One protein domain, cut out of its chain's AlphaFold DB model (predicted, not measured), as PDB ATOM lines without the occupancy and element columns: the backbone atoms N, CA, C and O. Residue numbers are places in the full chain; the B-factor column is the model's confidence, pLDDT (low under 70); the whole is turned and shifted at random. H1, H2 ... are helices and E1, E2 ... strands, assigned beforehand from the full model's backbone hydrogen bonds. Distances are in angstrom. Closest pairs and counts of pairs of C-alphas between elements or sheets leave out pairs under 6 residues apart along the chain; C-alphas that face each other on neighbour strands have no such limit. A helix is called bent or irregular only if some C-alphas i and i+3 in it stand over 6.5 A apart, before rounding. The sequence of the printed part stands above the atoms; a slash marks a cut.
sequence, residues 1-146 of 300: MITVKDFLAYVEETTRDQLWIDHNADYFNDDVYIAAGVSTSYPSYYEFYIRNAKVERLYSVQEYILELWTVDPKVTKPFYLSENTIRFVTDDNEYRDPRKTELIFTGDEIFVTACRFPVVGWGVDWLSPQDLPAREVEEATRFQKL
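AT A GLANCE: This is residues 1 to 146 of the 300 residues of an uncharacterized protein of Corynebacterium matruchotii ATCC 14266 (UniProt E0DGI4). Two antiparallel sheets lie partly face to face as a sandwich with crossed strands: a large, strongly twisted one, ordered E5 E1 E2 E3 E9 E10, and a smaller one, ordered E4 E8 E7 E6. Helix H1 packs on one face of the large sheet, and the short helix H2 packs on its opposite face at the E10 edge. The printed part has 146 residues, with two named helices and ten named strands in the order H1, E1 to E9, H2, E10; the class is mixed, and under half of the residues, 71, are in named elements. The whole is compact, with a radius of gyration of the C-alphas of 14.8 A, and spans 46 by 33 by 31 A.

HOW THE PARTS SIT: Residues 4 to 15 form H1, with every O i to N i+4 pair within hydrogen-bond range. E1, residues 21 to 28, E2, 31 to 37, and E3, 46 to 51, make a meander, each strand the antiparallel neighbour of the one before; N 24 and O 35 are 2.9 A apart, N 34 and O 48 2.8 A. Edge strand E5, residues 68 to 71, is E1's neighbour, with N 23 and O 69 at 2.8 A. E9, residues 109 to 114, is E3's neighbour, with N 49 and O 111 at 2.8 A, and edge strand E10, residues 144 to 146, is E9's, with N 112 and O 144 at 2.8 A. H1 is on this sheet at a height of 8.8 A, over E3 and, only just, E9, with 3 C-alphas falling on it; its closest C-alphas to E9 are Phe 7 and Ala 114, 6.5 A. E6, residues 80 to 82, E7, 85 to 89, and E8, 102 to 106, make a second meander, and E4, residues 54 to 58, is E8's neighbour; N 80 and O 87, N 86 and O 105 are each 2.8 A apart, N 56 and O 104 2.9 A. The facing parts of the sandwich are 9.8 A centre to centre, their strands at 49 degrees. H2, residues 134 to 140, is only just irregular, with C-alphas 135 and 138 6.9 A apart; 1 of 3 O i to N i+4 and 2 of 4 O i to N i+3 pairs are within range. It is over E10, on the opposite face from H1; the closest C-alphas, Glu 138 and Gln 144, are 5.4 A apart.

IN THESE COORDINATES: H1 begins at C-alpha 4 (-9.555, 3.282, 26.898) and is 16.3 A long from first to last C-alpha. E1 measures 22.6 A, E2 20.3 A, E3 16.8 A and E9 16.4 A. E10 ends at C-alpha 146 (-7.184, 4.359, 32.679).

THE WHOLE: The C-alphas farthest apart, Arg 96 and Glu 139, are 46.6 A apart. The printed part has no cut. The links E7 to E8 and E9 to H2 are long. In the printed part of this predicted model 41 residues are under pLDDT 70, among them residues 91 to 99 and 114 to 129.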
ATOM      1  N   MET A   1       0.049   4.414  32.827       82.06
ATOM      2  CA  MET A   1      -1.275   4.818  32.326       82.06
ATOM      3  C   MET A   1      -1.547   4.120  31.002       82.06
ATOM      4  O   MET A   1      -0.595   3.856  30.273       82.06
ATOM      5  N   ILE A   2      -2.814   3.835  30.695       83.94
ATOM      6  CA  ILE A   2      -3.278   3.172  29.462       83.94
ATOM      7  C   ILE A   2      -4.550   3.867  28.957       83.94
ATOM      8  O   ILE A   2      -5.356   4.317  29.767       83.94
ATOM      9  N   THR A   3      -4.728   3.990  27.641       87.06
ATOM     10  CA  THR A   3      -5.940   4.597  27.059       87.06
ATOM     11  C   THR A   3      -7.112   3.612  27.071       87.06
ATOM     12  O   THR A   3      -6.906   2.394  27.048       87.06
ATOM     13  N   VAL A   4      -8.350   4.120  27.058       86.12
ATOM     14  CA  VAL A   4      -9.555   3.282  26.898       86.12
ATOM     15  C   VAL A   4      -9.483   2.462  25.618       86.12
ATOM     16  O   VAL A   4      -9.751   1.260  25.644       86.12
ATOM     17  N   LYS A   5      -9.065   3.084  24.511       84.69
ATOM     18  CA  LYS A   5      -8.912   2.407  23.221       84.69
ATOM     19  C   LYS A   5      -7.963   1.210  23.300       84.69
ATOM     20  O   LYS A   5      -8.326   0.118  22.866       84.69
ATOM     21  N   ASP A   6      -6.770   1.407  23.859       83.44
ATOM     22  CA  ASP A   6      -5.760   0.348  23.955       83.44
ATOM     23  C   ASP A   6      -6.212  -0.780  24.890       83.44
ATOM     24  O   ASP A   6      -5.962  -1.956  24.619       83.44
ATOM     25  N   PHE A   7      -6.898  -0.435  25.982       86.75
ATOM     26  CA  PHE A   7      -7.418  -1.422  26.921       86.75
ATOM     27  C   PHE A   7      -8.562  -2.252  26.319       86.75
ATOM     28  O   PHE A   7      -8.545  -3.479  26.434       86.75
ATOM     29  N   LEU A   8      -9.515  -1.622  25.624       86.19
ATOM     30  CA  LEU A   8     -10.613  -2.328  24.954       86.19
ATOM     31  C   LEU A   8     -10.107  -3.274  23.858       86.19
ATOM     32  O   LEU A   8     -10.568  -4.411  23.788       86.19
ATOM     33  N   ALA A   9      -9.128  -2.841  23.056       82.25
ATOM     34  CA  ALA A   9      -8.508  -3.688  22.036       82.25
ATOM     35  C   ALA A   9      -7.804  -4.911  22.653       82.25
ATOM     36  O   ALA A   9      -7.925  -6.026  22.148       82.25
ATOM     37  N   TYR A  10      -7.106  -4.723  23.779       82.81
ATOM     38  CA  TYR A  10      -6.505  -5.830  24.524       82.81
ATOM     39  C   TYR A  10      -7.554  -6.829  25.035       82.81
ATOM     40  O   TYR A  10      -7.360  -8.042  24.907       82.81
ATOM     41  N   VAL A  11      -8.654  -6.340  25.617       82.44
ATOM     42  CA  VAL A  11      -9.719  -7.210  26.134       82.44
ATOM     43  C   VAL A  11     -10.356  -8.000  25.000       82.44
ATOM     44  O   VAL A  11     -10.471  -9.214  25.123       82.44
ATOM     45  N   GLU A  12     -10.681  -7.354  23.879       79.75
ATOM     46  CA  GLU A  12     -11.195  -8.042  22.694       79.75
ATOM     47  C   GLU A  12     -10.284  -9.185  22.254       79.75
ATOM     48  O   GLU A  12     -10.737 -10.320  22.097       79.75
ATOM     49  N   GLU A  13      -9.000  -8.886  22.047       76.25
ATOM     50  CA  GLU A  13      -8.031  -9.873  21.584       76.25
ATOM     51  C   GLU A  13      -7.959 -11.059  22.550       76.25
ATOM     52  O   GLU A  13      -7.922 -12.212  22.121       76.25
ATOM     53  N   THR A  14      -7.994 -10.780  23.853       73.75
ATOM     54  CA  THR A  14      -7.865 -11.791  24.904       73.75
ATOM     55  C   THR A  14      -9.123 -12.655  25.036       73.75
ATOM     56  O   THR A  14      -9.022 -13.847  25.338       73.75
ATOM     57  N   THR A  15     -10.309 -12.087  24.796       76.00
ATOM     58  CA  THR A  15     -11.580 -12.756  25.094       76.00
ATOM     59  C   THR A  15     -12.345 -13.278  23.879       76.00
ATOM     60  O   THR A  15     -13.304 -14.023  24.058       76.00
ATOM     61  N   ARG A  16     -11.953 -12.927  22.646       74.12
ATOM     62  CA  ARG A  16     -12.718 -13.246  21.418       74.12
ATOM     63  C   ARG A  16     -13.042 -14.730  21.211       74.12
ATOM     64  O   ARG A  16     -14.085 -15.056  20.652       74.12
ATOM     65  N   ASP A  17     -12.144 -15.615  21.636       71.00
ATOM     66  CA  ASP A  17     -12.269 -17.063  21.437       71.00
ATOM     67  C   ASP A  17     -12.775 -17.782  22.700       71.00
ATOM     68  O   ASP A  17     -12.927 -19.006  22.704       71.00
ATOM     69  N   GLN A  18     -13.063 -17.025  23.761       68.94
ATOM     70  CA  GLN A  18     -13.549 -17.557  25.027       68.94
ATOM     71  C   GLN A  18     -15.018 -17.967  24.904       68.94
ATOM     72  O   GLN A  18     -15.784 -17.387  24.134       68.94
ATOM     73  N   LEU A  19     -15.396 -19.019  25.631       70.56
ATOM     74  CA  LEU A  19     -16.790 -19.469  25.697       70.56
ATOM     75  C   LEU A  19     -17.598 -18.634  26.693       70.56
ATOM     76  O   LEU A  19     -18.770 -18.381  26.456       70.56
ATOM     77  N   TRP A  20     -16.963 -18.212  27.780       78.38
ATOM     78  CA  TRP A  20     -17.509 -17.302  28.776       78.38
ATOM     79  C   TRP A  20     -16.361 -16.607  29.516       78.38
ATOM     80  O   TRP A  20     -15.195 -16.990  29.379       78.38
ATOM     81  N   ILE A  21     -16.703 -15.574  30.278       79.94
ATOM     82  CA  ILE A  21     -15.826 -14.840  31.184       79.94
ATOM     83  C   ILE A  21     -16.591 -14.668  32.491       79.94
ATOM     84  O   ILE A  21     -17.693 -14.123  32.475       79.94
ATOM     85  N   ASP A  22     -15.996 -15.092  33.593       81.81
ATOM     86  CA  ASP A  22     -16.451 -14.779  34.938       81.81
ATOM     87  C   ASP A  22     -15.799 -13.487  35.424       81.81
ATOM     88  O   ASP A  22     -14.610 -13.235  35.195       81.81
ATOM     89  N   HIS A  23     -16.571 -12.708  36.166       87.75
ATOM     90  CA  HIS A  23     -16.141 -11.507  36.859       87.75
ATOM     91  C   HIS A  23     -16.385 -11.679  38.353       87.75
ATOM     92  O   HIS A  23     -17.512 -11.950  38.754       87.75
ATOM     93  N   ASN A  24     -15.345 -11.494  39.166       86.12
ATOM     94  CA  ASN A  24     -15.434 -11.466  40.627       86.12
ATOM     95  C   ASN A  24     -15.190 -10.053  41.135       86.12
ATOM     96  O   ASN A  24     -14.115  -9.512  40.872       86.12
ATOM     97  N   ALA A  25     -16.139  -9.486  41.869       88.38
ATOM     98  CA  ALA A  25     -16.008  -8.191  42.514       88.38
ATOM     99  C   ALA A  25     -15.765  -8.351  44.019       88.38
ATOM    100  O   ALA A  25     -16.607  -8.888  44.735       88.38
ATOM    101  N   ASP A  26     -14.640  -7.814  44.487       85.94
ATOM    102  CA  ASP A  26     -14.299  -7.683  45.899       85.94
ATOM    103  C   ASP A  26     -14.450  -6.211  46.328       85.94
ATOM    104  O   ASP A  26     -13.895  -5.296  45.706       85.94
ATOM    105  N   TYR A  27     -15.216  -5.982  47.397       85.62
ATOM    106  CA  TYR A  27     -15.576  -4.654  47.905       85.62
ATOM    107  C   TYR A  27     -14.726  -4.295  49.130       85.62
ATOM    108  O   TYR A  27     -14.750  -5.000  50.141       85.62
ATOM    109  N   PHE A  28     -13.996  -3.179  49.065       82.56
ATOM    110  CA  PHE A  28     -13.032  -2.761  50.085       82.56
ATOM    111  C   PHE A  28     -13.282  -1.323  50.539       82.56
ATOM    112  O   PHE A  28     -12.760  -0.376  49.954       82.56
ATOM    113  N   ASN A  29     -14.022  -1.146  51.636       84.75
ATOM    114  CA  ASN A  29     -14.506   0.173  52.059       84.75
ATOM    115  C   ASN A  29     -15.265   0.853  50.903       84.75
ATOM    116  O   ASN A  29     -16.292   0.333  50.477       84.75
ATOM    117  N   ASP A  30     -14.738   1.968  50.394       87.50
ATOM    118  CA  ASP A  30     -15.284   2.702  49.255       87.50
ATOM    119  C   ASP A  30     -14.655   2.275  47.915       87.50
ATOM    120  O   ASP A  30     -15.062   2.772  46.877       87.50
ATOM    121  N   ASP A  31     -13.672   1.373  47.890       90.69
ATOM    122  CA  ASP A  31     -13.019   0.912  46.660       90.69
ATOM    123  C   ASP A  31     -13.601  -0.432  46.183       90.69
ATOM    124  O   ASP A  31     -14.086  -1.245  46.974       90.69
ATOM    125  N   VAL A  32     -13.515  -0.701  44.879       90.88
ATOM    126  CA  VAL A  32     -13.927  -1.980  44.279       90.88
ATOM    127  C   VAL A  32     -12.811  -2.539  43.411       90.88
ATOM    128  O   VAL A  32     -12.246  -1.840  42.568       90.88
ATOM    129  N   TYR A  33     -12.515  -3.823  43.583       88.88
ATOM    130  CA  TYR A  33     -11.633  -4.590  42.712       88.88
ATOM    131  C   TYR A  33     -12.456  -5.618  41.942       88.88
ATOM    132  O   TYR A  33     -13.258  -6.327  42.536       88.88
ATOM    133  N   ILE A  34     -12.261  -5.708  40.628       88.94
ATOM    134  CA  ILE A  34     -12.950  -6.682  39.779       88.94
ATOM    135  C   ILE A  34     -11.905  -7.478  39.014       88.94
ATOM    136  O   ILE A  34     -11.186  -6.909  38.194       88.94
ATOM    137  N   ALA A  35     -11.840  -8.786  39.232       84.06
ATOM    138  CA  ALA A  35     -11.028  -9.697  38.434       84.06
ATOM    139  C   ALA A  35     -11.895 -10.384  37.379       84.06
ATOM    140  O   ALA A  35     -12.974 -10.874  37.702       84.06
ATOM    141  N   ALA A  36     -11.420 -10.451  36.135       82.56
ATOM    142  CA  ALA A  36     -12.126 -11.121  35.051       82.56
ATOM    143  C   ALA A  36     -11.260 -12.198  34.398       82.56
ATOM    144  O   ALA A  36     -10.108 -11.941  34.046       82.56
ATOM    145  N   GLY A  37     -11.807 -13.387  34.193       76.94
ATOM    146  CA  GLY A  37     -11.113 -14.538  33.610       76.94
ATOM    147  C   GLY A  37     -12.110 -15.624  33.225       76.94
ATOM    148  O   GLY A  37     -13.303 -15.371  33.240       76.94
ATOM    149  N   VAL A  38     -11.663 -16.827  32.873       66.06
ATOM    150  CA  VAL A  38     -12.619 -17.932  32.641       66.06
ATOM    151  C   VAL A  38     -13.212 -18.432  33.957       66.06
ATOM    152  O   VAL A  38     -14.372 -18.823  33.967       66.06
ATOM    153  N   SER A  39     -12.463 -18.327  35.056       64.50
ATOM    154  CA  SER A  39     -13.002 -18.272  36.408       64.50
ATOM    155  C   SER A  39     -12.097 -17.537  37.383       64.50
ATOM    156  O   SER A  39     -10.915 -17.264  37.150       64.50
ATOM    157  N   THR A  40     -12.695 -17.238  38.530       57.28
ATOM    158  CA  THR A  40     -12.118 -16.501  39.658       57.28
ATOM    159  C   THR A  40     -10.966 -17.242  40.340       57.28
ATOM    160  O   THR A  40     -10.182 -16.649  41.075       57.28
ATOM    161  N   SER A  41     -10.841 -18.548  40.080       51.88
ATOM    162  CA  SER A  41      -9.776 -19.404  40.615       51.88
ATOM    163  C   SER A  41      -8.504 -19.402  39.765       51.88
ATOM    164  O   SER A  41      -7.500 -20.003  40.167       51.88
ATOM    165  N   TYR A  42      -8.547 -18.751  38.602       58.53
ATOM    166  CA  TYR A  42      -7.456 -18.672  37.644       58.53
ATOM    167  C   TYR A  42      -6.952 -17.240  37.484       58.53
ATOM    168  O   TYR A  42      -7.600 -16.280  37.902       58.53
ATOM    169  N   PRO A  43      -5.763 -17.075  36.888       60.72
ATOM    170  CA  PRO A  43      -5.228 -15.755  36.640       60.72
ATOM    171  C   PRO A  43      -6.176 -14.952  35.757       60.72
ATOM    172  O   PRO A  43      -6.544 -15.396  34.668       60.72
ATOM    173  N   SER A  44      -6.523 -13.757  36.214       71.69
ATOM    174  CA  SER A  44      -7.378 -12.842  35.473       71.69
ATOM    175  C   SER A  44      -6.776 -12.495  34.107       71.69
ATOM    176  O   SER A  44      -5.579 -12.198  33.992       71.69
ATOM    177  N   TYR A  45      -7.624 -12.436  33.092       76.19
ATOM    178  CA  TYR A  45      -7.333 -11.820  31.803       76.19
ATOM    179  C   TYR A  45      -7.186 -10.311  31.944       76.19
ATOM    180  O   TYR A  45      -6.231  -9.722  31.448       76.19
ATOM    181  N   TYR A  46      -8.088  -9.681  32.682       80.88
ATOM    182  CA  TYR A  46      -8.004  -8.267  33.009       80.88
ATOM    183  C   TYR A  46      -8.608  -8.022  34.380       80.88
ATOM    184  O   TYR A  46      -9.391  -8.822  34.891       80.88
ATOM    185  N   GLU A  47      -8.223  -6.904  34.973       86.81
ATOM    186  CA  GLU A  47      -8.692  -6.499  36.288       86.81
ATOM    187  C   GLU A  47      -9.013  -5.014  36.265       86.81
ATOM    188  O   GLU A  47      -8.362  -4.243  35.548       86.81
ATOM    189  N   PHE A  48      -9.977  -4.634  37.093       90.94
ATOM    190  CA  PHE A  48     -10.297  -3.261  37.430       90.94
ATOM    191  C   PHE A  48     -10.015  -3.021  38.901       90.94
ATOM    192  O   PHE A  48     -10.292  -3.864  39.749       90.94
ATOM    193  N   TYR A  49      -9.503  -1.841  39.199       91.12
ATOM    194  CA  TYR A  49      -9.492  -1.290  40.538       91.12
ATOM    195  C   TYR A  49     -10.066   0.120  40.459       91.12
ATOM    196  O   TYR A  49      -9.545   0.975  39.742       91.12
ATOM    197  N   ILE A  50     -11.187   0.327  41.137       92.44
ATOM    198  CA  ILE A  50     -12.029   1.515  41.045       92.44
ATOM    199  C   ILE A  50     -12.015   2.176  42.415       92.44
ATOM    200  O   ILE A  50     -12.427   1.554  43.395       92.44
ATOM    201  N   ARG A  51     -11.538   3.420  42.489       90.25
ATOM    202  CA  ARG A  51     -11.502   4.158  43.756       90.25
ATOM    203  C   ARG A  51     -12.780   4.935  44.001       90.25
ATOM    204  O   ARG A  51     -13.307   5.536  43.059       90.25
ATOM    205  N   ASN A  52     -13.220   4.973  45.258       90.38
ATOM    206  CA  ASN A  52     -14.462   5.640  45.671       90.38
ATOM    207  C   ASN A  52     -15.655   5.217  44.794       90.38
ATOM    208  O   ASN A  52     -16.410   6.037  44.265       90.38
ATOM    209  N   ALA A  53     -15.757   3.911  44.577       91.38
ATOM    210  CA  ALA A  53     -16.724   3.273  43.726       91.38
ATOM    211  C   ALA A  53     -18.152   3.420  44.271       91.38
ATOM    212  O   ALA A  53     -18.451   3.150  45.434       91.38
ATOM    213  N   LYS A  54     -19.067   3.777  43.377       91.56
ATOM    214  CA  LYS A  54     -20.510   3.633  43.552       91.56
ATOM    215  C   LYS A  54     -20.996   2.540  42.626       91.56
ATOM    216  O   LYS A  54     -20.607   2.509  41.460       91.56
ATOM    217  N   VAL A  55     -21.846   1.668  43.155       89.06
ATOM    218  CA  VAL A  55     -22.389   0.538  42.404       89.06
ATOM    219  C   VAL A  55     -23.896   0.657  42.327       89.06
ATOM    220  O   VAL A  55     -24.590   0.679  43.342       89.06
ATOM    221  N   GLU A  56     -24.389   0.735  41.102       87.62
ATOM    222  CA  GLU A  56     -25.806   0.705  40.786       87.62
ATOM    223  C   GLU A  56     -26.121  -0.599  40.061       87.62
ATOM    224  O   GLU A  56     -25.371  -1.051  39.193       87.62
ATOM    225  N   ARG A  57     -27.257  -1.204  40.406       81.06
ATOM    226  CA  ARG A  57     -27.779  -2.367  39.696       81.06
ATOM    227  C   ARG A  57     -29.120  -2.033  39.079       81.06
ATOM    228  O   ARG A  57     -30.022  -1.555  39.764       81.06
ATOM    229  N   LEU A  58     -29.262  -2.355  37.802       81.38
ATOM    230  CA  LEU A  58     -30.515  -2.232  37.073       81.38
ATOM    231  C   LEU A  58     -31.061  -3.622  36.737       81.38
ATOM    232  O   LEU A  58     -30.305  -4.551  36.462       81.38
ATOM    233  N   TYR A  59     -32.390  -3.739  36.729       76.00
ATOM    234  CA  TYR A  59     -33.114  -4.908  36.211       76.00
ATOM    235  C   TYR A  59     -32.763  -6.232  36.919       76.00
ATOM    236  O   TYR A  59     -32.473  -7.235  36.276       76.00
ATOM    237  N   SER A  60     -32.788  -6.228  38.255       72.31
ATOM    238  CA  SER A  60     -32.677  -7.427  39.101       72.31
ATOM    239  C   SER A  60     -33.612  -7.307  40.306       72.31
ATOM    240  O   SER A  60     -33.846  -6.207  40.813       72.31
ATOM    241  N   VAL A  61     -34.166  -8.440  40.740       66.81
ATOM    242  CA  VAL A  61     -35.031  -8.594  41.917       66.81
ATOM    243  C   VAL A  61     -34.260  -9.014  43.165       66.81
ATOM    244  O   VAL A  61     -34.838  -9.068  44.249       66.81
ATOM    245  N   GLN A  62     -32.972  -9.342  43.033       65.62
ATOM    246  CA  GLN A  62     -32.102  -9.554  44.182       65.62
ATOM    247  C   GLN A  62     -31.909  -8.226  44.928       65.62
ATOM    248  O   GLN A  62     -31.963  -7.146  44.340       65.62
ATOM    249  N   GLU A  63     -31.667  -8.296  46.237       62.12
ATOM    250  CA  GLU A  63     -31.417  -7.116  47.083       62.12
ATOM    251  C   GLU A  63     -29.939  -6.986  47.491       62.12
ATOM    252  O   GLU A  63     -29.506  -5.911  47.891       62.12
ATOM    253  N   TYR A  64     -29.139  -8.047  47.336       66.94
ATOM    254  CA  TYR A  64     -27.695  -8.036  47.603       66.94
ATOM    255  C   TYR A  64     -26.901  -7.626  46.361       66.94
ATOM    256  O   TYR A  64     -27.351  -7.876  45.243       66.94
ATOM    257  N   ILE A  65     -25.737  -7.003  46.545       65.44
ATOM    258  CA  ILE A  65     -24.828  -6.656  45.448       65.44
ATOM    259  C   ILE A  65     -24.260  -7.952  44.852       65.44
ATOM    260  O   ILE A  65     -23.863  -8.850  45.590       65.44
ATOM    261  N   LEU A  66     -24.258  -8.072  43.522       69.88
ATOM    262  CA  LEU A  66     -23.662  -9.220  42.837       69.88
ATOM    263  C   LEU A  66     -22.132  -9.155  42.956       69.88
ATOM    264  O   LEU A  66     -21.506  -8.178  42.540       69.88
ATOM    265  N   GLU A  67     -21.551 -10.205  43.529       80.94
ATOM    266  CA  GLU A  67     -20.099 -10.382  43.677       80.94
ATOM    267  C   GLU A  67     -19.514 -11.248  42.554       80.94
ATOM    268  O   GLU A  67     -18.334 -11.139  42.251       80.94
ATOM    269  N   LEU A  68     -20.338 -12.067  41.895       83.06
ATOM    270  CA  LEU A  68     -19.931 -12.953  40.808       83.06
ATOM    271  C   LEU A  68     -20.961 -12.892  39.681       83.06
ATOM    272  O   LEU A  68     -22.159 -12.995  39.946       83.06
ATOM    273  N   TRP A  69     -20.503 -12.748  38.441       86.06
ATOM    274  CA  TRP A  69     -21.349 -12.880  37.253       86.06
ATOM    275  C   TRP A  69     -20.552 -13.408  36.060       86.06
ATOM    276  O   TRP A  69     -19.327 -13.295  36.023       86.06
ATOM    277  N   THR A  70     -21.261 -13.953  35.072       82.50
ATOM    278  CA  THR A  70     -20.673 -14.533  33.857       82.50
ATOM    279  C   THR A  70     -21.212 -13.839  32.602       82.50
ATOM    280  O   THR A  70     -22.375 -13.421  32.555       82.50
ATOM    281  N   VAL A  71     -20.366 -13.719  31.575       82.12
ATOM    282  CA  VAL A  71     -20.710 -13.177  30.249       82.12
ATOM    283  C   VAL A  71     -20.154 -14.073  29.139       82.12
ATOM    284  O   VAL A  71     -18.972 -14.403  29.150       82.12
ATOM    285  N   ASP A  72     -20.967 -14.409  28.138       79.88
ATOM    286  CA  ASP A  72     -20.550 -14.981  26.857       79.88
ATOM    287  C   ASP A  72     -20.117 -13.846  25.902       79.88
ATOM    288  O   ASP A  72     -20.969 -13.133  25.345       79.88
ATOM    289  N   PRO A  73     -18.800 -13.676  25.651       76.25
ATOM    290  CA  PRO A  73     -18.286 -12.594  24.815       76.25
ATOM    291  C   PRO A  73     -18.701 -12.701  23.340       76.25
ATOM    292  O   PRO A  73     -18.526 -11.737  22.590       76.25
ATOM    293  N   LYS A  74     -19.248 -13.842  22.896       77.12
ATOM    294  CA  LYS A  74     -19.779 -14.020  21.535       77.12
ATOM    295  C   LYS A  74     -21.191 -13.465  21.389       77.12
ATOM    296  O   LYS A  74     -21.603 -13.154  20.273       77.12
ATOM    297  N   VAL A  75     -21.930 -13.352  22.494       74.06
ATOM    298  CA  VAL A  75     -23.323 -12.887  22.514       74.06
ATOM    299  C   VAL A  75     -23.416 -11.449  23.009       74.06
ATOM    300  O   VAL A  75     -24.235 -10.674  22.516       74.06
ATOM    301  N   THR A  76     -22.621 -11.066  24.005       74.81
ATOM    302  CA  THR A  76     -22.670  -9.735  24.623       74.81
ATOM    303  C   THR A  76     -21.258  -9.249  24.919       74.81
ATOM    304  O   THR A  76     -20.381 -10.031  25.268       74.81
ATOM    305  N   LYS A  77     -21.002  -7.946  24.742       78.81
ATOM    306  CA  LYS A  77     -19.690  -7.388  25.088       78.81
ATOM    307  C   LYS A  77     -19.434  -7.589  26.590       78.81
ATOM    308  O   LYS A  77     -20.365  -7.369  27.362       78.81
ATOM    309  N   PRO A  78     -18.198  -7.916  27.015       80.38
ATOM    310  CA  PRO A  78     -17.899  -8.145  28.430       80.38
ATOM    311  C   PRO A  78     -18.263  -6.959  29.330       80.38
ATOM    312  O   PRO A  78     -18.715  -7.152  30.451       80.38
ATOM    313  N   PHE A  79     -18.072  -5.735  28.831       88.25
ATOM    314  CA  PHE A  79     -18.466  -4.491  29.488       88.25
ATOM    315  C   PHE A  79     -18.455  -3.318  28.494       88.25
ATOM    316  O   PHE A  79     -17.967  -3.430  27.363       88.25
ATOM    317  N   TYR A  80     -18.962  -2.174  28.944       86.69
ATOM    318  CA  TYR A  80     -18.920  -0.881  28.268       86.69
ATOM    319  C   TYR A  80     -18.235   0.144  29.175       86.69
ATOM    320  O   TYR A  80     -18.471   0.155  30.381       86.69
ATOM    321  N   LEU A  81     -17.404   1.008  28.592       87.19
ATOM    322  CA  LEU A  81     -16.715   2.093  29.290       87.19
ATOM    323  C   LEU A  81     -17.185   3.436  28.736       87.19
ATOM    324  O   LEU A  81     -17.239   3.609  27.518       87.19
ATOM    325  N   SER A  82     -17.505   4.374  29.622       82.38
ATOM    326  CA  SER A  82     -17.842   5.753  29.265       82.38
ATOM    327  C   SER A  82     -17.540   6.661  30.442       82.38
ATOM    328  O   SER A  82     -18.117   6.464  31.511       82.38
ATOM    329  N   GLU A  83     -16.672   7.659  30.246       83.62
ATOM    330  CA  GLU A  83     -16.150   8.484  31.350       83.62
ATOM    331  C   GLU A  83     -15.682   7.589  32.513       83.62
ATOM    332  O   GLU A  83     -15.334   6.438  32.300       83.62
ATOM    333  N   ASN A  84     -15.761   8.017  33.768       84.94
ATOM    334  CA  ASN A  84     -15.399   7.151  34.891       84.94
ATOM    335  C   ASN A  84     -16.461   6.090  35.252       84.94
ATOM    336  O   ASN A  84     -16.640   5.770  36.427       84.94
ATOM    337  N   THR A  85     -17.176   5.552  34.262       88.12
ATOM    338  CA  THR A  85     -18.212   4.537  34.454       88.12
ATOM    339  C   THR A  85     -17.919   3.271  33.659       88.12
ATOM    340  O   THR A  85     -17.580   3.307  32.473       88.12
ATOM    341  N   ILE A  86     -18.105   2.131  34.322       91.31
ATOM    342  CA  ILE A  86     -18.017   0.785  33.762       91.31
ATOM    343  C   ILE A  86     -19.390   0.138  33.875       91.31
ATOM    344  O   ILE A  86     -19.960   0.076  34.962       91.31
ATOM    345  N   ARG A  87     -19.924  -0.365  32.764       89.94
ATOM    346  CA  ARG A  87     -21.212  -1.062  32.724       89.94
ATOM    347  C   ARG A  87     -21.024  -2.499  32.269       89.94
ATOM    348  O   ARG A  87     -20.571  -2.731  31.151       89.94
ATOM    349  N   PHE A  88     -21.437  -3.444  33.098       88.50
ATOM    350  CA  PHE A  88     -21.519  -4.862  32.771       88.50
ATOM    351  C   PHE A  88     -22.967  -5.233  32.471       88.50
ATOM    352  O   PHE A  88     -23.889  -4.741  33.123       88.50
ATOM    353  N   VAL A  89     -23.158  -6.102  31.484       83.88
ATOM    354  CA  VAL A  89     -24.448  -6.726  31.179       83.88
ATOM    355  C   VAL A  89     -24.275  -8.208  31.463       83.88
ATOM    356  O   VAL A  89     -23.461  -8.855  30.808       83.88
ATOM    357  N   THR A  90     -24.986  -8.731  32.456       77.06
ATOM    358  CA  THR A  90     -24.814 -10.115  32.908       77.06
ATOM    359  C   THR A  90     -25.649 -11.065  32.053       77.06
ATOM    360  O   THR A  90     -26.736 -10.705  31.593       77.06
ATOM    361  N   ASP A  91     -25.175 -12.297  31.853       69.88
ATOM    362  CA  ASP A  91     -25.993 -13.352  31.234       69.88
ATOM    363  C   ASP A  91     -26.934 -14.051  32.222       69.88
ATOM    364  O   ASP A  91     -27.796 -14.832  31.810       69.88
ATOM    365  N   ASP A  92     -26.828 -13.713  33.510       65.94
ATOM    366  CA  ASP A  92     -27.817 -14.062  34.525       65.94
ATOM    367  C   ASP A  92     -29.141 -13.346  34.238       65.94
ATOM    368  O   ASP A  92     -29.403 -12.228  34.682       65.94
ATOM    369  N   ASN A  93     -29.985 -14.009  33.452       58.81
ATOM    370  CA  ASN A  93     -31.376 -13.634  33.288       58.81
ATOM    371  C   ASN A  93     -32.172 -14.181  34.466       58.81
ATOM    372  O   ASN A  93     -32.426 -15.385  34.574       58.81
ATOM    373  N   GLU A  94     -32.637 -13.290  35.331       59.69
ATOM    374  CA  GLU A  94     -33.666 -13.660  36.285       59.69
ATOM    375  C   GLU A  94     -34.967 -13.970  35.538       59.69
ATOM    376  O   GLU A  94     -35.438 -13.192  34.713       59.69
ATOM    377  N   TYR A  95     -35.591 -15.107  35.863       53.41
ATOM    378  CA  TYR A  95     -36.742 -15.705  35.163       53.41
ATOM    379  C   TYR A  95     -37.982 -14.791  34.986       53.41
ATOM    380  O   TYR A  95     -38.976 -15.217  34.394       53.41
ATOM    381  N   ARG A  96     -37.980 -13.576  35.553       55.88
ATOM    382  CA  ARG A  96     -39.122 -12.651  35.619       55.88
ATOM    383  C   ARG A  96     -38.920 -11.310  34.903       55.88
ATOM    384  O   ARG A  96     -39.939 -10.715  34.560       55.88
ATOM    385  N   ASP A  97     -37.693 -10.835  34.663       59.91
ATOM    386  CA  ASP A  97     -37.451  -9.625  33.853       59.91
ATOM    387  C   ASP A  97     -36.902 -10.052  32.480       59.91
ATOM    388  O   ASP A  97     -35.920 -10.789  32.417       59.91
ATOM    389  N   PRO A  98     -37.528  -9.651  31.358       64.75
ATOM    390  CA  PRO A  98     -36.995  -9.944  30.029       64.75
ATOM    391  C   PRO A  98     -35.688  -9.193  29.716       64.75
ATOM    392  O   PRO A  98     -35.064  -9.475  28.691       64.75
ATOM    393  N   ARG A  99     -35.293  -8.209  30.534       68.69
ATOM    394  CA  ARG A  99     -34.036  -7.469  30.390       68.69
ATOM    395  C   ARG A  99     -32.926  -8.157  31.179       68.69
ATOM    396  O   ARG A  99     -33.135  -8.563  32.317       68.69
ATOM    397  N   LYS A 100     -31.736  -8.209  30.578       76.19
ATOM    398  CA  LYS A 100     -30.511  -8.638  31.257       76.19
ATOM    399  C   LYS A 100     -30.214  -7.699  32.427       76.19
ATOM    400  O   LYS A 100     -30.362  -6.482  32.280       76.19
ATOM    401  N   THR A 101     -29.787  -8.254  33.557       82.94
ATOM    402  CA  THR A 101     -29.312  -7.459  34.691       82.94
ATOM    403  C   THR A 101     -28.065  -6.674  34.287       82.94
ATOM    404  O   THR A 101     -27.223  -7.139  33.515       82.94
ATOM    405  N   GLU A 102     -27.956  -5.450  34.795       86.62
ATOM    406  CA  GLU A 102     -26.816  -4.582  34.518       86.62
ATOM    407  C   GLU A 102     -26.182  -4.092  35.812       86.62
ATOM    408  O   GLU A 102     -26.885  -3.682  36.739       86.62
ATOM    409  N   LEU A 103     -24.853  -4.100  35.842       89.19
ATOM    410  CA  LEU A 103     -24.049  -3.574  36.940       89.19
ATOM    411  C   LEU A 103     -23.293  -2.351  36.442       89.19
ATOM    412  O   LEU A 103     -22.567  -2.427  35.451       89.19
ATOM    413  N   ILE A 104     -23.478  -1.224  37.114       90.81
ATOM    414  CA  ILE A 104     -22.866   0.053  36.769       90.81
ATOM    415  C   ILE A 104     -21.956   0.448  37.924       90.81
ATOM    416  O   ILE A 104     -22.415   0.639  39.045       90.81
ATOM    417  N   PHE A 105     -20.667   0.569  37.636       92.69
ATOM    418  CA  PHE A 105     -19.647   1.004  38.576       92.69
ATOM    419  C   PHE A 105     -19.153   2.379  38.152       92.69
ATOM    420  O   PHE A 105     -18.655   2.534  37.038       92.69
ATOM    421  N   THR A 106     -19.241   3.362  39.039       92.75
ATOM    422  CA  THR A 106     -18.679   4.702  38.829       92.75
ATOM    423  C   THR A 106     -17.630   4.974  39.892       92.75
ATOM    424  O   THR A 106     -17.859   4.626  41.041       92.75
ATOM    425  N   GLY A 107     -16.505   5.602  39.552       90.81
ATOM    426  CA  GLY A 107     -15.475   5.957  40.538       90.81
ATOM    427  C   GLY A 107     -14.754   7.262  40.225       90.81
ATOM    428  O   GLY A 107     -14.936   7.854  39.164       90.81
ATOM    429  N   ASP A 108     -13.903   7.710  41.141       90.38
ATOM    430  CA  ASP A 108     -13.073   8.903  40.922       90.38
ATOM    431  C   ASP A 108     -11.899   8.594  39.983       90.38
ATOM    432  O   ASP A 108     -11.526   9.394  39.120       90.38
ATOM    433  N   GLU A 109     -11.323   7.402  40.140       90.12
ATOM    434  CA  GLU A 109     -10.219   6.901  39.335       90.12
ATOM    435  C   GLU A 109     -10.427   5.421  39.032       90.12
ATOM    436  O   GLU A 109     -10.700   4.619  39.928       90.12
ATOM    437  N   ILE A 110     -10.251   5.058  37.763       91.81
ATOM    438  CA  ILE A 110     -10.266   3.669  37.316       91.81
ATOM    439  C   ILE A 110      -8.843   3.289  36.939       91.81
ATOM    440  O   ILE A 110      -8.202   3.928  36.104       91.81
ATOM    441  N   PHE A 111      -8.360   2.215  37.539       90.69
ATOM    442  CA  PHE A 111      -7.123   1.569  37.169       90.69
ATOM    443  C   PHE A 111      -7.428   0.210  36.558       90.69
ATOM    444  O   PHE A 111      -8.335  -0.494  36.997       90.69
ATOM    445  N   VAL A 112      -6.648  -0.180  35.555       89.06
ATOM    446  CA  VAL A 112      -6.821  -1.455  34.862       89.06
ATOM    447  C   VAL A 112      -5.515  -2.210  34.728       89.06
ATOM    448  O   VAL A 112      -4.423  -1.632  34.751       89.06
ATOM    449  N   THR A 113      -5.622  -3.516  34.512       80.25
ATOM    450  CA  THR A 113      -4.486  -4.342  34.112       80.25
ATOM    451  C   THR A 113      -4.748  -4.975  32.756       80.25
ATOM    452  O   THR A 113      -5.578  -5.871  32.628       80.25
ATOM    453  N   ALA A 114      -3.980  -4.570  31.745       67.88
ATOM    454  CA  ALA A 114      -3.788  -5.386  30.554       67.88
ATOM    455  C   ALA A 114      -2.719  -6.441  30.879       67.88
ATOM    456  O   ALA A 114      -1.514  -6.209  30.709       67.88
ATOM    457  N   CYS A 115      -3.138  -7.566  31.457       56.56
ATOM    458  CA  CYS A 115      -2.235  -8.630  31.877       56.56
ATOM    459  C   CYS A 115      -1.676  -9.361  30.650       56.56
ATOM    460  O   CYS A 115      -2.122 -10.435  30.265       56.56
ATOM    461  N   ARG A 116      -0.611  -8.818  30.039       47.88
ATOM    462  CA  ARG A 116       0.139  -9.523  28.976       47.88
ATOM    463  C   ARG A 116       0.684 -10.890  29.425       47.88
ATOM    464  O   ARG A 116       1.207 -11.630  28.609       47.88
ATOM    465  N   PHE A 117       0.622 -11.214  30.710       44.12
ATOM    466  CA  PHE A 117       0.895 -12.544  31.230       44.12
ATOM    467  C   PHE A 117      -0.272 -12.912  32.144       44.12
ATOM    468  O   PHE A 117      -0.579 -12.093  33.016       44.12
ATOM    469  N   PRO A 118      -0.892 -14.097  32.013       48.88
ATOM    470  CA  PRO A 118      -1.709 -14.604  33.102       48.88
ATOM    471  C   PRO A 118      -0.798 -14.688  34.329       48.88
ATOM    472  O   PRO A 118       0.284 -15.275  34.275       48.88
ATOM    473  N   VAL A 119      -1.194 -14.013  35.402       53.12
ATOM    474  CA  VAL A 119      -0.488 -14.010  36.686       53.12
ATOM    475  C   VAL A 119      -0.361 -15.443  37.194       53.12
ATOM    476  O   VAL A 119      -1.320 -16.021  37.671       53.12
ATOM    477  N   VAL A 120       0.816 -16.048  37.088       56.09
ATOM    478  CA  VAL A 120       0.988 -17.461  37.446       56.09
ATOM    479  C   VAL A 120       1.056 -17.594  38.979       56.09
ATOM    480  O   VAL A 120       1.900 -16.953  39.608       56.09
ATOM    481  N   GLY A 121       0.193 -18.419  39.578       52.28
ATOM    482  CA  GLY A 121       0.241 -18.815  40.993       52.28
ATOM    483  C   GLY A 121      -1.052 -18.561  41.774       52.28
ATOM    484  O   GLY A 121      -1.647 -17.495  41.668       52.28
ATOM    485  N   TRP A 122      -1.458 -19.528  42.600       51.75
ATOM    486  CA  TRP A 122      -2.482 -19.360  43.638       51.75
ATOM    487  C   TRP A 122      -1.924 -18.529  44.819       51.75
ATOM    488  O   TRP A 122      -0.709 -18.439  45.001       51.75
ATOM    489  N   GLY A 123      -2.785 -17.887  45.619       51.34
ATOM    490  CA  GLY A 123      -2.374 -17.212  46.866       51.34
ATOM    491  C   GLY A 123      -1.344 -16.089  46.682       51.34
ATOM    492  O   GLY A 123      -0.284 -16.091  47.317       51.34
ATOM    493  N   VAL A 124      -1.606 -15.160  45.760       55.16
ATOM    494  CA  VAL A 124      -0.657 -14.083  45.489       55.16
ATOM    495  C   VAL A 124      -0.820 -12.928  46.473       55.16
ATOM    496  O   VAL A 124      -1.758 -12.148  46.367       55.16
ATOM    497  N   ASP A 125       0.149 -12.780  47.374       52.38
ATOM    498  CA  ASP A 125       0.286 -11.598  48.233       52.38
ATOM    499  C   ASP A 125       0.882 -10.433  47.423       52.38
ATOM    500  O   ASP A 125       2.087 -10.155  47.462       52.38
ATOM    501  N   TRP A 126       0.060  -9.785  46.599       56.78
ATOM    502  CA  TRP A 126       0.410  -8.488  46.022       56.78
ATOM    503  C   TRP A 126       0.208  -7.389  47.072       56.78
ATOM    504  O   TRP A 126      -0.648  -7.513  47.943       56.78
ATOM    505  N   LEU A 127       0.958  -6.286  46.964       56.03
ATOM    506  CA  LEU A 127       0.519  -5.032  47.582       56.03
ATOM    507  C   LEU A 127      -0.835  -4.692  46.958       56.03
ATOM    508  O   LEU A 127      -0.895  -4.440  45.750       56.03
ATOM    509  N   SER A 128      -1.904  -4.768  47.754       65.81
ATOM    510  CA  SER A 128      -3.235  -4.427  47.270       65.81
ATOM    511  C   SER A 128      -3.242  -2.937  46.934       65.81
ATOM    512  O   SER A 128      -2.738  -2.134  47.725       65.81
ATOM    513  N   PRO A 129      -3.771  -2.528  45.767       67.44
ATOM    514  CA  PRO A 129      -3.801  -1.117  45.402       67.44
ATOM    515  C   PRO A 129      -4.590  -0.267  46.417       67.44
ATOM    516  O   PRO A 129      -4.302   0.920  46.553       67.44
ATOM    517  N   GLN A 130      -5.490  -0.883  47.195       73.25
ATOM    518  CA  GLN A 130      -6.217  -0.236  48.295       73.25
ATOM    519  C   GLN A 130      -5.306   0.308  49.403       73.25
ATOM    520  O   GLN A 130      -5.623   1.327  50.012       73.25
ATOM    521  N   ASP A 131      -4.151  -0.326  49.632       73.50
ATOM    522  CA  ASP A 131      -3.222   0.037  50.705       73.50
ATOM    523  C   ASP A 131      -2.292   1.191  50.291       73.50
ATOM    524  O   ASP A 131      -1.451   1.640  51.074       73.50
ATOM    525  N   LEU A 132      -2.414   1.665  49.047       75.44
ATOM    526  CA  LEU A 132      -1.512   2.630  48.436       75.44
ATOM    527  C   LEU A 132      -2.230   3.945  48.095       75.44
ATOM    528  O   LEU A 132      -3.381   3.948  47.644       75.44
ATOM    529  N   PRO A 133      -1.550   5.097  48.227       77.75
ATOM    530  CA  PRO A 133      -2.008   6.345  47.627       77.75
ATOM    531  C   PRO A 133      -2.159   6.204  46.108       77.75
ATOM    532  O   PRO A 133      -1.336   5.562  45.464       77.75
ATOM    533  N   ALA A 134      -3.150   6.869  45.507       69.69
ATOM    534  CA  ALA A 134      -3.427   6.793  44.063       69.69
ATOM    535  C   ALA A 134      -2.189   7.018  43.175       69.69
ATOM    536  O   ALA A 134      -1.939   6.269  42.233       69.69
ATOM    537  N   ARG A 135      -1.369   8.015  43.530       74.69
ATOM    538  CA  ARG A 135      -0.111   8.346  42.839       74.69
ATOM    539  C   ARG A 135       0.931   7.219  42.868       74.69
ATOM    540  O   ARG A 135       1.803   7.181  42.015       74.69
ATOM    541  N   GLU A 136       0.844   6.326  43.849       79.56
ATOM    542  CA  GLU A 136       1.780   5.224  44.084       79.56
ATOM    543  C   GLU A 136       1.233   3.887  43.552       79.56
ATOM    544  O   GLU A 136       1.995   2.932  43.414       79.56
ATOM    545  N   VAL A 137      -0.057   3.808  43.180       75.69
ATOM    546  CA  VAL A 137      -0.673   2.583  42.636       75.69
ATOM    547  C   VAL A 137       0.054   2.114  41.374       75.69
ATOM    548  O   VAL A 137       0.401   0.940  41.276       75.69
ATOM    549  N   GLU A 138       0.342   2.999  40.419       73.31
ATOM    550  CA  GLU A 138       1.018   2.599  39.173       73.31
ATOM    551  C   GLU A 138       2.500   2.239  39.371       73.31
ATOM    552  O   GLU A 138       3.051   1.429  38.624       73.31
ATOM    553  N   GLU A 139       3.149   2.831  40.376       68.56
ATOM    554  CA  GLU A 139       4.570   2.619  40.669       68.56
ATOM    555  C   GLU A 139       4.800   1.316  41.433       68.56
ATOM    556  O   GLU A 139       5.741   0.568  41.155       68.56
ATOM    557  N   ALA A 140       3.920   1.040  42.394       67.56
ATOM    558  CA  ALA A 140       4.050  -0.082  43.302       67.56
ATOM    559  C   ALA A 140       3.235  -1.301  42.867       67.56
ATOM    560  O   ALA A 140       3.461  -2.366  43.429       67.56
ATOM    561  N   THR A 141       2.341  -1.204  41.871       73.12
ATOM    562  CA  THR A 141       1.497  -2.329  41.428       73.12
ATOM    563  C   THR A 141       1.586  -2.637  39.925       73.12
ATOM    564  O   THR A 141       2.492  -2.211  39.207       73.12
ATOM    565  N   ARG A 142       0.713  -3.529  39.437       72.44
ATOM    566  CA  ARG A 142       0.548  -3.807  37.996       72.44
ATOM    567  C   ARG A 142      -0.500  -2.927  37.327       72.44
ATOM    568  O   ARG A 142      -0.586  -2.950  36.099       72.44
ATOM    569  N   PHE A 143      -1.273  -2.211  38.127       82.00
ATOM    570  CA  PHE A 143      -2.347  -1.366  37.666       82.00
ATOM    571  C   PHE A 143      -1.812  -0.165  36.913       82.00
ATOM    572  O   PHE A 143      -0.772   0.396  37.247       82.00
ATOM    573  N   GLN A 144      -2.541   0.209  35.876       85.38
ATOM    574  CA  GLN A 144      -2.300   1.418  35.117       85.38
ATOM    575  C   GLN A 144      -3.564   2.253  35.172       85.38
ATOM    576  O   GLN A 144      -4.652   1.729  34.938       85.38
ATOM    577  N   LYS A 145      -3.429   3.545  35.463       89.81
ATOM    578  CA  LYS A 145      -4.567   4.457  35.449       89.81
ATOM    579  C   LYS A 145      -5.134   4.506  34.031       89.81
ATOM    580  O   LYS A 145      -4.375   4.678  33.068       89.81
ATOM    581  N   LEU A 146      -6.441   4.305  33.924       89.62
ATOM    582  CA  LEU A 146      -7.184   4.359  32.679       89.62
ATOM    583  C   LEU A 146      -7.409   5.826  32.304       89.62
ATOM    584  O   LEU A 146      -7.883   6.618  33.117       89.62
TER     585      LEU A 146